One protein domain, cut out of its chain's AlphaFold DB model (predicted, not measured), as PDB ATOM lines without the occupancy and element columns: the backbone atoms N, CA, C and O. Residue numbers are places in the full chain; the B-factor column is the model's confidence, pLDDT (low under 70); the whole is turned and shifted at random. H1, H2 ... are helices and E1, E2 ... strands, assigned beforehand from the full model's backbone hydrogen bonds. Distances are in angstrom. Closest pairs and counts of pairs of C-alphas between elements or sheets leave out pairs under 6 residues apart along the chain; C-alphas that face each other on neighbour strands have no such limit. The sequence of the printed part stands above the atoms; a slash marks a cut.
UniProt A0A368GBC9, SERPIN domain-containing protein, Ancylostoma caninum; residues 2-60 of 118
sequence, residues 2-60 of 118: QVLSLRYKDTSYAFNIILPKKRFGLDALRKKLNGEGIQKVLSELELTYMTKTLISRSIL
ATOM      1  N   GLN A   2     159.524 140.545 101.609       87.31
ATOM      2  CA  GLN A   2     158.192 140.839 101.081       87.31
ATOM      3  C   GLN A   2     157.849 142.268 101.493       87.31
ATOM      4  O   GLN A   2     158.290 142.699 102.559       87.31
ATOM      5  N   VAL A   3     157.107 142.992 100.656       89.38
ATOM      6  CA  VAL A   3     156.685 144.369 100.940       89.38
ATOM      7  C   VAL A   3     155.191 144.494 100.695       89.38
ATOM      8  O   VAL A   3     154.687 144.018  99.681       89.38
ATOM      9  N   LEU A   4     154.493 145.112 101.644       87.88
ATOM     10  CA  LEU A   4     153.096 145.513 101.529       87.88
ATOM     11  C   LEU A   4     153.033 147.037 101.634       87.88
ATOM     12  O   LEU A   4     153.413 147.589 102.661       87.88
ATOM     13  N   SER A   5     152.551 147.702 100.587       89.19
ATOM     14  CA  SER A   5     152.385 149.157 100.555       89.19
ATOM     15  C   SER A   5     150.911 149.523 100.696       89.19
ATOM     16  O   SER A   5     150.103 149.203  99.825       89.19
ATOM     17  N   LEU A   6     150.559 150.232 101.765       87.50
ATOM     18  CA  LEU A   6     149.210 150.734 102.010       87.50
ATOM     19  C   LEU A   6     149.165 152.235 101.739       87.50
ATOM     20  O   LEU A   6     149.701 153.025 102.512       87.50
ATOM     21  N   ARG A   7     148.533 152.636 100.637       87.94
ATOM     22  CA  ARG A   7     148.380 154.056 100.298       87.94
ATOM     23  C   ARG A   7     147.403 154.735 101.255       87.94
ATOM     24  O   ARG A   7     146.359 154.167 101.581       87.94
ATOM     25  N   TYR A   8     147.732 155.953 101.668       87.81
ATOM     26  CA  TYR A   8     146.797 156.803 102.398       87.81
ATOM     27  C   TYR A   8     145.767 157.424 101.444       87.81
ATOM     28  O   TYR A   8     145.830 157.247 100.226       87.81
ATOM     29  N   LYS A   9     144.791 158.150 102.007       87.75
ATOM     30  CA  LYS A   9     143.826 158.928 101.214       87.75
ATOM     31  C   LYS A   9     144.547 159.940 100.318       87.75
ATOM     32  O   LYS A   9     144.175 160.097  99.161       87.75
ATOM     33  N   ASP A  10     145.570 160.594 100.863       91.06
ATOM     34  CA  ASP A  10     146.556 161.311 100.066       91.06
ATOM     35  C   ASP A  10     147.548 160.301  99.477       91.06
ATOM     36  O   ASP A  10     148.283 159.627 100.202       91.06
ATOM     37  N   THR A  11     147.547 160.180  98.150       87.06
ATOM     38  CA  THR A  11     148.362 159.198  97.431       87.06
ATOM     39  C   THR A  11     149.838 159.569  97.349       87.06
ATOM     40  O   THR A  11     150.618 158.763  96.845       87.06
ATOM     41  N   SER A  12     150.234 160.751  97.830       90.88
ATOM     42  CA  SER A  12     151.648 161.106  97.983       90.88
ATOM     43  C   SER A  12     152.332 160.338  99.124       90.88
ATOM     44  O   SER A  12     153.557 160.226  99.131       90.88
ATOM     45  N   TYR A  13     151.556 159.725 100.029       91.31
ATOM     46  CA  TYR A  13     152.066 158.935 101.148       91.31
ATOM     47  C   TYR A  13     151.586 157.479 101.101       91.31
ATOM     48  O   TYR A  13     150.452 157.162 100.722       91.31
ATOM     49  N   ALA A  14     152.435 156.573 101.586       90.62
ATOM     50  CA  ALA A  14     152.083 155.175 101.802       90.62
ATOM     51  C   ALA A  14     152.786 154.603 103.039       90.62
ATOM     52  O   ALA A  14     153.960 154.882 103.286       90.62
ATOM     53  N   PHE A  15     152.078 153.759 103.789       89.56
ATOM     54  CA  PHE A  15     152.645 152.952 104.861       89.56
ATOM     55  C   PHE A  15     153.189 151.642 104.288       89.56
ATOM     56  O   PHE A  15     152.427 150.779 103.847       89.56
ATOM     57  N   ASN A  16     154.513 151.504 104.277       90.75
ATOM     58  CA  ASN A  16     155.206 150.342 103.728       90.75
ATOM     59  C   ASN A  16     155.623 149.386 104.845       90.75
ATOM     60  O   ASN A  16     156.417 149.735 105.715       90.75
ATOM     61  N   ILE A  17     155.128 148.154 104.790       88.88
ATOM     62  CA  ILE A  17     155.480 147.081 105.715       88.88
ATOM     63  C   ILE A  17     156.465 146.157 105.012       88.88
ATOM     64  O   ILE A  17     156.128 145.505 104.023       88.88
ATOM     65  N   ILE A  18     157.682 146.086 105.541       89.62
ATOM     66  CA  ILE A  18     158.762 145.264 105.003       89.62
ATOM     67  C   ILE A  18     158.954 144.045 105.905       89.62
ATOM     68  O   ILE A  18     159.330 144.175 107.069       89.62
ATOM     69  N   LEU A  19     158.728 142.848 105.361       89.38
ATOM     70  CA  LEU A  19     158.745 141.604 106.125       89.38
ATOM     71  C   LEU A  19     159.841 140.628 105.646       89.38
ATOM     72  O   LEU A  19     159.995 140.372 104.440       89.38
ATOM     73  N   PRO A  20     160.611 140.018 106.566       92.69
ATOM     74  CA  PRO A  20     161.470 138.883 106.246       92.69
ATOM     75  C   PRO A  20     160.652 137.658 105.811       92.69
ATOM     76  O   PRO A  20     159.670 137.301 106.447       92.69
ATOM     77  N   LYS A  21     161.112 136.941 104.774       90.50
ATOM     78  CA  LYS A  21     160.477 135.680 104.318       90.50
ATOM     79  C   LYS A  21     160.675 134.517 105.302       90.50
ATOM     80  O   LYS A  21     159.935 133.544 105.272       90.50
ATOM     81  N   LYS A  22     161.722 134.585 106.130       92.81
ATOM     82  CA  LYS A  22     162.049 133.574 107.142       92.81
ATOM     83  C   LYS A  22     161.647 134.092 108.517       92.81
ATOM     84  O   LYS A  22     161.939 135.245 108.844       92.81
ATOM     85  N   ARG A  23     161.049 133.225 109.338       91.44
ATOM     86  CA  ARG A  23     160.801 133.516 110.757       91.44
ATOM     87  C   ARG A  23     162.129 133.879 111.438       91.44
ATOM     88  O   ARG A  23     163.143 133.250 111.157       91.44
ATOM     89  N   PHE A  24     162.120 134.923 112.272       92.19
ATOM     90  CA  PHE A  24     163.313 135.502 112.920       92.19
ATOM     91  C   PHE A  24     164.386 136.058 111.962       92.19
ATOM     92  O   PHE A  24     165.509 136.339 112.366       92.19
ATOM     93  N   GLY A  25     164.048 136.285 110.688       93.69
ATOM     94  CA  GLY A  25     164.978 136.812 109.686       93.69
ATOM     95  C   GLY A  25     165.187 138.330 109.712       93.69
ATOM     96  O   GLY A  25     165.763 138.855 108.761       93.69
ATOM     97  N   LEU A  26     164.695 139.048 110.729       92.56
ATOM     98  CA  LEU A  26     164.688 140.515 110.742       92.56
ATOM     99  C   LEU A  26     166.094 141.111 110.851       92.56
ATOM    100  O   LEU A  26     166.411 142.016 110.088       92.56
ATOM    101  N   ASP A  27     166.960 140.580 111.718       94.06
ATOM    102  CA  ASP A  27     168.328 141.104 111.863       94.06
ATOM    103  C   ASP A  27     169.157 140.894 110.585       94.06
ATOM    104  O   ASP A  27     169.818 141.810 110.095       94.06
ATOM    105  N   ALA A  28     169.044 139.707 109.980       93.06
ATOM    106  CA  ALA A  28     169.691 139.402 108.707       93.06
ATOM    107  C   ALA A  28     169.161 140.277 107.562       93.06
ATOM    108  O   ALA A  28     169.922 140.638 106.665       93.06
ATOM    109  N   LEU A  29     167.865 140.614 107.582       92.44
ATOM    110  CA  LEU A  29     167.279 141.541 106.621       92.44
ATOM    111  C   LEU A  29     167.806 142.961 106.842       92.44
ATOM    112  O   LEU A  29     168.261 143.577 105.886       92.44
ATOM    113  N   ARG A  30     167.807 143.444 108.091       92.31
ATOM    114  CA  ARG A  30     168.283 144.778 108.480       92.31
ATOM    115  C   ARG A  30     169.717 145.024 108.016       92.31
ATOM    116  O   ARG A  30     169.985 146.060 107.429       92.31
ATOM    117  N   LYS A  31     170.615 144.051 108.200       92.06
ATOM    118  CA  LYS A  31     172.022 144.136 107.759       92.06
ATOM    119  C   LYS A  31     172.203 144.252 106.243       92.06
ATOM    120  O   LYS A  31     173.247 144.708 105.793       92.06
ATOM    121  N   LYS A  32     171.226 143.796 105.457       89.00
ATOM    122  CA  LYS A  32     171.245 143.852 103.987       89.00
ATOM    123  C   LYS A  32     170.423 145.010 103.427       89.00
ATOM    124  O   LYS A  32     170.454 145.239 102.223       89.00
ATOM    125  N   LEU A  33     169.641 145.677 104.272       89.81
ATOM    126  CA  LEU A  33     168.752 146.750 103.867       89.81
ATOM    127  C   LEU A  33     169.574 148.028 103.685       89.81
ATOM    128  O   LEU A  33     170.261 148.468 104.602       89.81
ATOM    129  N   ASN A  34     169.494 148.624 102.503       92.50
ATOM    130  CA  ASN A  34     170.118 149.901 102.180       92.50
ATOM    131  C   ASN A  34     169.178 150.717 101.278       92.50
ATOM    132  O   ASN A  34     168.124 150.225 100.866       92.50
ATOM    133  N   GLY A  35     169.545 151.969 100.987       91.94
ATOM    134  CA  GLY A  35     168.707 152.874 100.193       91.94
ATOM    135  C   GLY A  35     168.348 152.308  98.817       91.94
ATOM    136  O   GLY A  35     167.176 152.294  98.450       91.94
ATOM    137  N   GLU A  36     169.330 151.762  98.098       92.88
ATOM    138  CA  GLU A  36     169.134 151.159  96.773       92.88
ATOM    139  C   GLU A  36     168.172 149.961  96.819       92.88
ATOM    140  O   GLU A  36     167.240 149.870  96.024       92.88
ATOM    141  N   GLY A  37     168.342 149.063  97.793       89.69
ATOM    142  CA  GLY A  37     167.492 147.888  97.962       89.69
ATOM    143  C   GLY A  37     166.048 148.241  98.320       89.69
ATOM    144  O   GLY A  37     165.125 147.574  97.852       89.69
ATOM    145  N   ILE A  38     165.841 149.299  99.110       91.12
ATOM    146  CA  ILE A  38     164.501 149.822  99.398       91.12
ATOM    147  C   ILE A  38     163.890 150.406  98.120       91.12
ATOM    148  O   ILE A  38     162.787 150.012  97.750       91.12
ATOM    149  N   GLN A  39     164.603 151.295  97.422       92.06
ATOM    150  CA  GLN A  39     164.105 151.934  96.198       92.06
ATOM    151  C   GLN A  39     163.737 150.913  95.124       92.06
ATOM    152  O   GLN A  39     162.644 150.981  94.564       92.06
ATOM    153  N   LYS A  40     164.605 149.923  94.894       91.12
ATOM    154  CA  LYS A  40     164.355 148.843  93.940       91.12
ATOM    155  C   LYS A  40     163.045 148.123  94.247       91.12
ATOM    156  O   LYS A  40     162.176 148.027  93.386       91.12
ATOM    157  N   VAL A  41     162.863 147.672  95.485       89.69
ATOM    158  CA  VAL A  41     161.674 146.886  95.840       89.69
ATOM    159  C   VAL A  41     160.401 147.732  95.839       89.69
ATOM    160  O   VAL A  41     159.339 147.215  95.516       89.69
ATOM    161  N   LEU A  42     160.497 149.031  96.138       90.81
ATOM    162  CA  LEU A  42     159.368 149.953  96.003       90.81
ATOM    163  C   LEU A  42     159.005 150.234  94.533       90.81
ATOM    164  O   LEU A  42     157.829 150.425  94.234       90.81
ATOM    165  N   SER A  43     159.979 150.228  93.617       90.75
ATOM    166  CA  SER A  43     159.732 150.414  92.176       90.75
ATOM    167  C   SER A  43     159.073 149.204  91.503       90.75
ATOM    168  O   SER A  43     158.362 149.358  90.517       90.75
ATOM    169  N   GLU A  44     159.266 148.012  92.069       90.06
ATOM    170  CA  GLU A  44     158.708 146.741  91.589       90.06
ATOM    171  C   GLU A  44     157.318 146.437  92.196       90.06
ATOM    172  O   GLU A  44     156.802 145.329  92.054       90.06
ATOM    173  N   LEU A  45     156.705 147.388  92.914       88.50
ATOM    174  CA  LEU A  45     155.398 147.186  93.542       88.50
ATOM    175  C   LEU A  45     154.277 147.105  92.504       88.50
ATOM    176  O   LEU A  45     153.979 148.069  91.800       88.50
ATOM    177  N   GLU A  46     153.567 145.982  92.504       86.31
ATOM    178  CA  GLU A  46     152.348 145.807  91.720       86.31
ATOM    179  C   GLU A  46     151.109 146.188  92.539       86.31
ATOM    180  O   GLU A  46     150.948 145.810  93.704       86.31
ATOM    181  N   LEU A  47     150.204 146.947  91.916       81.31
ATOM    182  CA  LEU A  47     148.916 147.272  92.517       81.31
ATOM    183  C   LEU A  47     148.051 146.014  92.602       81.31
ATOM    184  O   LEU A  47     147.735 145.392  91.593       81.31
ATOM    185  N   THR A  48     147.617 145.682  93.814       79.88
ATOM    186  CA  THR A  48     146.684 144.582  94.059       79.88
ATOM    187  C   THR A  48     145.516 145.045  94.921       79.88
ATOM    188  O   THR A  48     145.649 145.948  95.751       79.88
ATOM    189  N   TYR A  49     144.355 144.421  94.729       72.94
ATOM    190  CA  TYR A  49     143.166 144.693  95.527       72.94
ATOM    191  C   TYR A  49     143.119 143.730  96.713       72.94
ATOM    192  O   TYR A  49     142.820 142.547  96.565       72.94
ATOM    193  N   MET A  50     143.382 144.246  97.914       72.12
ATOM    194  CA  MET A  50     143.140 143.524  99.162       72.12
ATOM    195  C   MET A  50     141.842 144.007  99.805       72.12
ATOM    196  O   MET A  50     141.594 145.208  99.917       72.12
ATOM    197  N   THR A  51     141.006 143.077 100.267       75.00
ATOM    198  CA  THR A  51     139.795 143.447 101.004       75.00
ATOM    199  C   THR A  51     140.163 144.018 102.374       75.00
ATOM    200  O   THR A  51     141.108 143.556 103.021       75.00
ATOM    201  N   LYS A  52     139.373 144.987 102.861       69.25
ATOM    202  CA  LYS A  52     139.536 145.556 104.213       69.25
ATOM    203  C   LYS A  52     139.613 144.460 105.288       69.25
ATOM    204  O   LYS A  52     140.420 144.564 106.202       69.25
ATOM    205  N   THR A  53     138.841 143.382 105.133       72.38
ATOM    206  CA  THR A  53     138.812 142.226 106.046       72.38
ATOM    207  C   THR A  53     140.131 141.446 106.088       72.38
ATOM    208  O   THR A  53     140.544 140.983 107.150       72.38
ATOM    209  N   LEU A  54     140.814 141.276 104.949       75.44
ATOM    210  CA  LEU A  54     142.114 140.596 104.911       75.44
ATOM    211  C   LEU A  54     143.204 141.456 105.552       75.44
ATOM    212  O   LEU A  54     144.013 140.942 106.327       75.44
ATOM    213  N   ILE A  55     143.180 142.765 105.295       74.81
ATOM    214  CA  ILE A  55     144.088 143.728 105.927       74.81
ATOM    215  C   ILE A  55     143.851 143.746 107.444       74.81
ATOM    216  O   ILE A  55     144.806 143.653 108.214       74.81
ATOM    217  N   SER A  56     142.588 143.765 107.888       69.94
ATOM    218  CA  SER A  56     142.248 143.831 109.312       69.94
ATOM    219  C   SER A  56     142.647 142.597 110.113       69.94
ATOM    220  O   SER A  56     142.925 142.705 111.302       69.94
ATOM    221  N   ARG A  57     142.664 141.418 109.480       69.12
ATOM    222  CA  ARG A  57     143.132 140.173 110.111       69.12
ATOM    223  C   ARG A  57     144.655 140.047 110.126       69.12
ATOM    224  O   ARG A  57     145.177 139.318 110.961       69.12
ATOM    225  N   SER A  58     145.340 140.705 109.193       74.69
ATOM    226  CA  SER A  58     146.783 140.538 108.984       74.69
ATOM    227  C   SER A  58     147.619 141.618 109.674       74.69
ATOM    228  O   SER A  58     148.782 141.372 109.984       74.69
ATOM    229  N   ILE A  59     147.045 142.802 109.918       78.44
ATOM    230  CA  ILE A  59     147.738 143.939 110.530       78.44
ATOM    231  C   ILE A  59     147.226 144.157 111.946       78.44
ATOM    232  O   ILE A  59     146.052 144.469 112.169       78.44
ATOM    233  N   LEU A  60     148.141 144.008 112.899       71.81
ATOM    234  CA  LEU A  60     147.898 144.240 114.313       71.81
ATOM    235  C   LEU A  60     147.739 145.744 114.587       71.81
ATOM    236  O   LEU A  60     148.477 146.556 114.031       71.81
TER     237      LEU A  60
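This is residues 2 to 60 of the 118 residues of the protein "SERPIN domain-containing protein" of Ancylostoma caninum (UniProt A0A368GBC9). A narrow hairpin of two strands, E1 and E2, runs through the middle, and three short helices are spread round it in an open frame. H1 follows beyond the far end of E2, H2 comes near the hairpin, mostly E1, with its residues 38 to 42 while its residues 35 to 37 stand free, and H3 is out on the other side from H1. The printed part has 59 residues, with elements in the order E1, E2, H1, H2, H3; the sheet E1 - E2 is antiparallel and the class is mixed, helices and strands. The whole is only just loose, close to compact, with a radius of gyration of the C-alphas of 12.9 A and spans of 32 by 25 by 16 A.

E1, residues 2 to 7, and E2, residues 14 to 19, form an antiparallel hairpin at 164 degrees, with N 4 and O 17 at 2.9 A and N 15 and O 6 at 2.8 A, within hydrogen-bond range. The closest C-alphas of E2 and H1, residues 26 to 30, are those of Leu 19 and Leu 26, 7.6 A apart. For E1 and H2, residues 35 to 43, they are those of Val 3 and Val 41, 7.6 A apart. H3, residues 52 to 58, is apart from E1, E2, H1 and H2. In H1, H2 and H3 every O i to N i+4 pair is within hydrogen-bond range.

E1 begins at C-alpha 2 (158.192, 140.839, 101.081) and is 16.5 A long; E2 is 15.7 A long. H1 has 5 residues, and H2 is 12.3 A long. H3 is 10.0 A long and ends at C-alpha 58 (146.783, 140.538, 108.984).

The C-alphas farthest apart are those of Asp 10 and Phe 24, at 33.3 A. The printed part has no cut. The link H1 to H2 is tight and the other links are short. Residues 31 to 37, of which 35 to 37 belong to H2, stand free. The mean pLDDT of the printed part is 86.6; residue 52 and residues 56 to 57 are under 70.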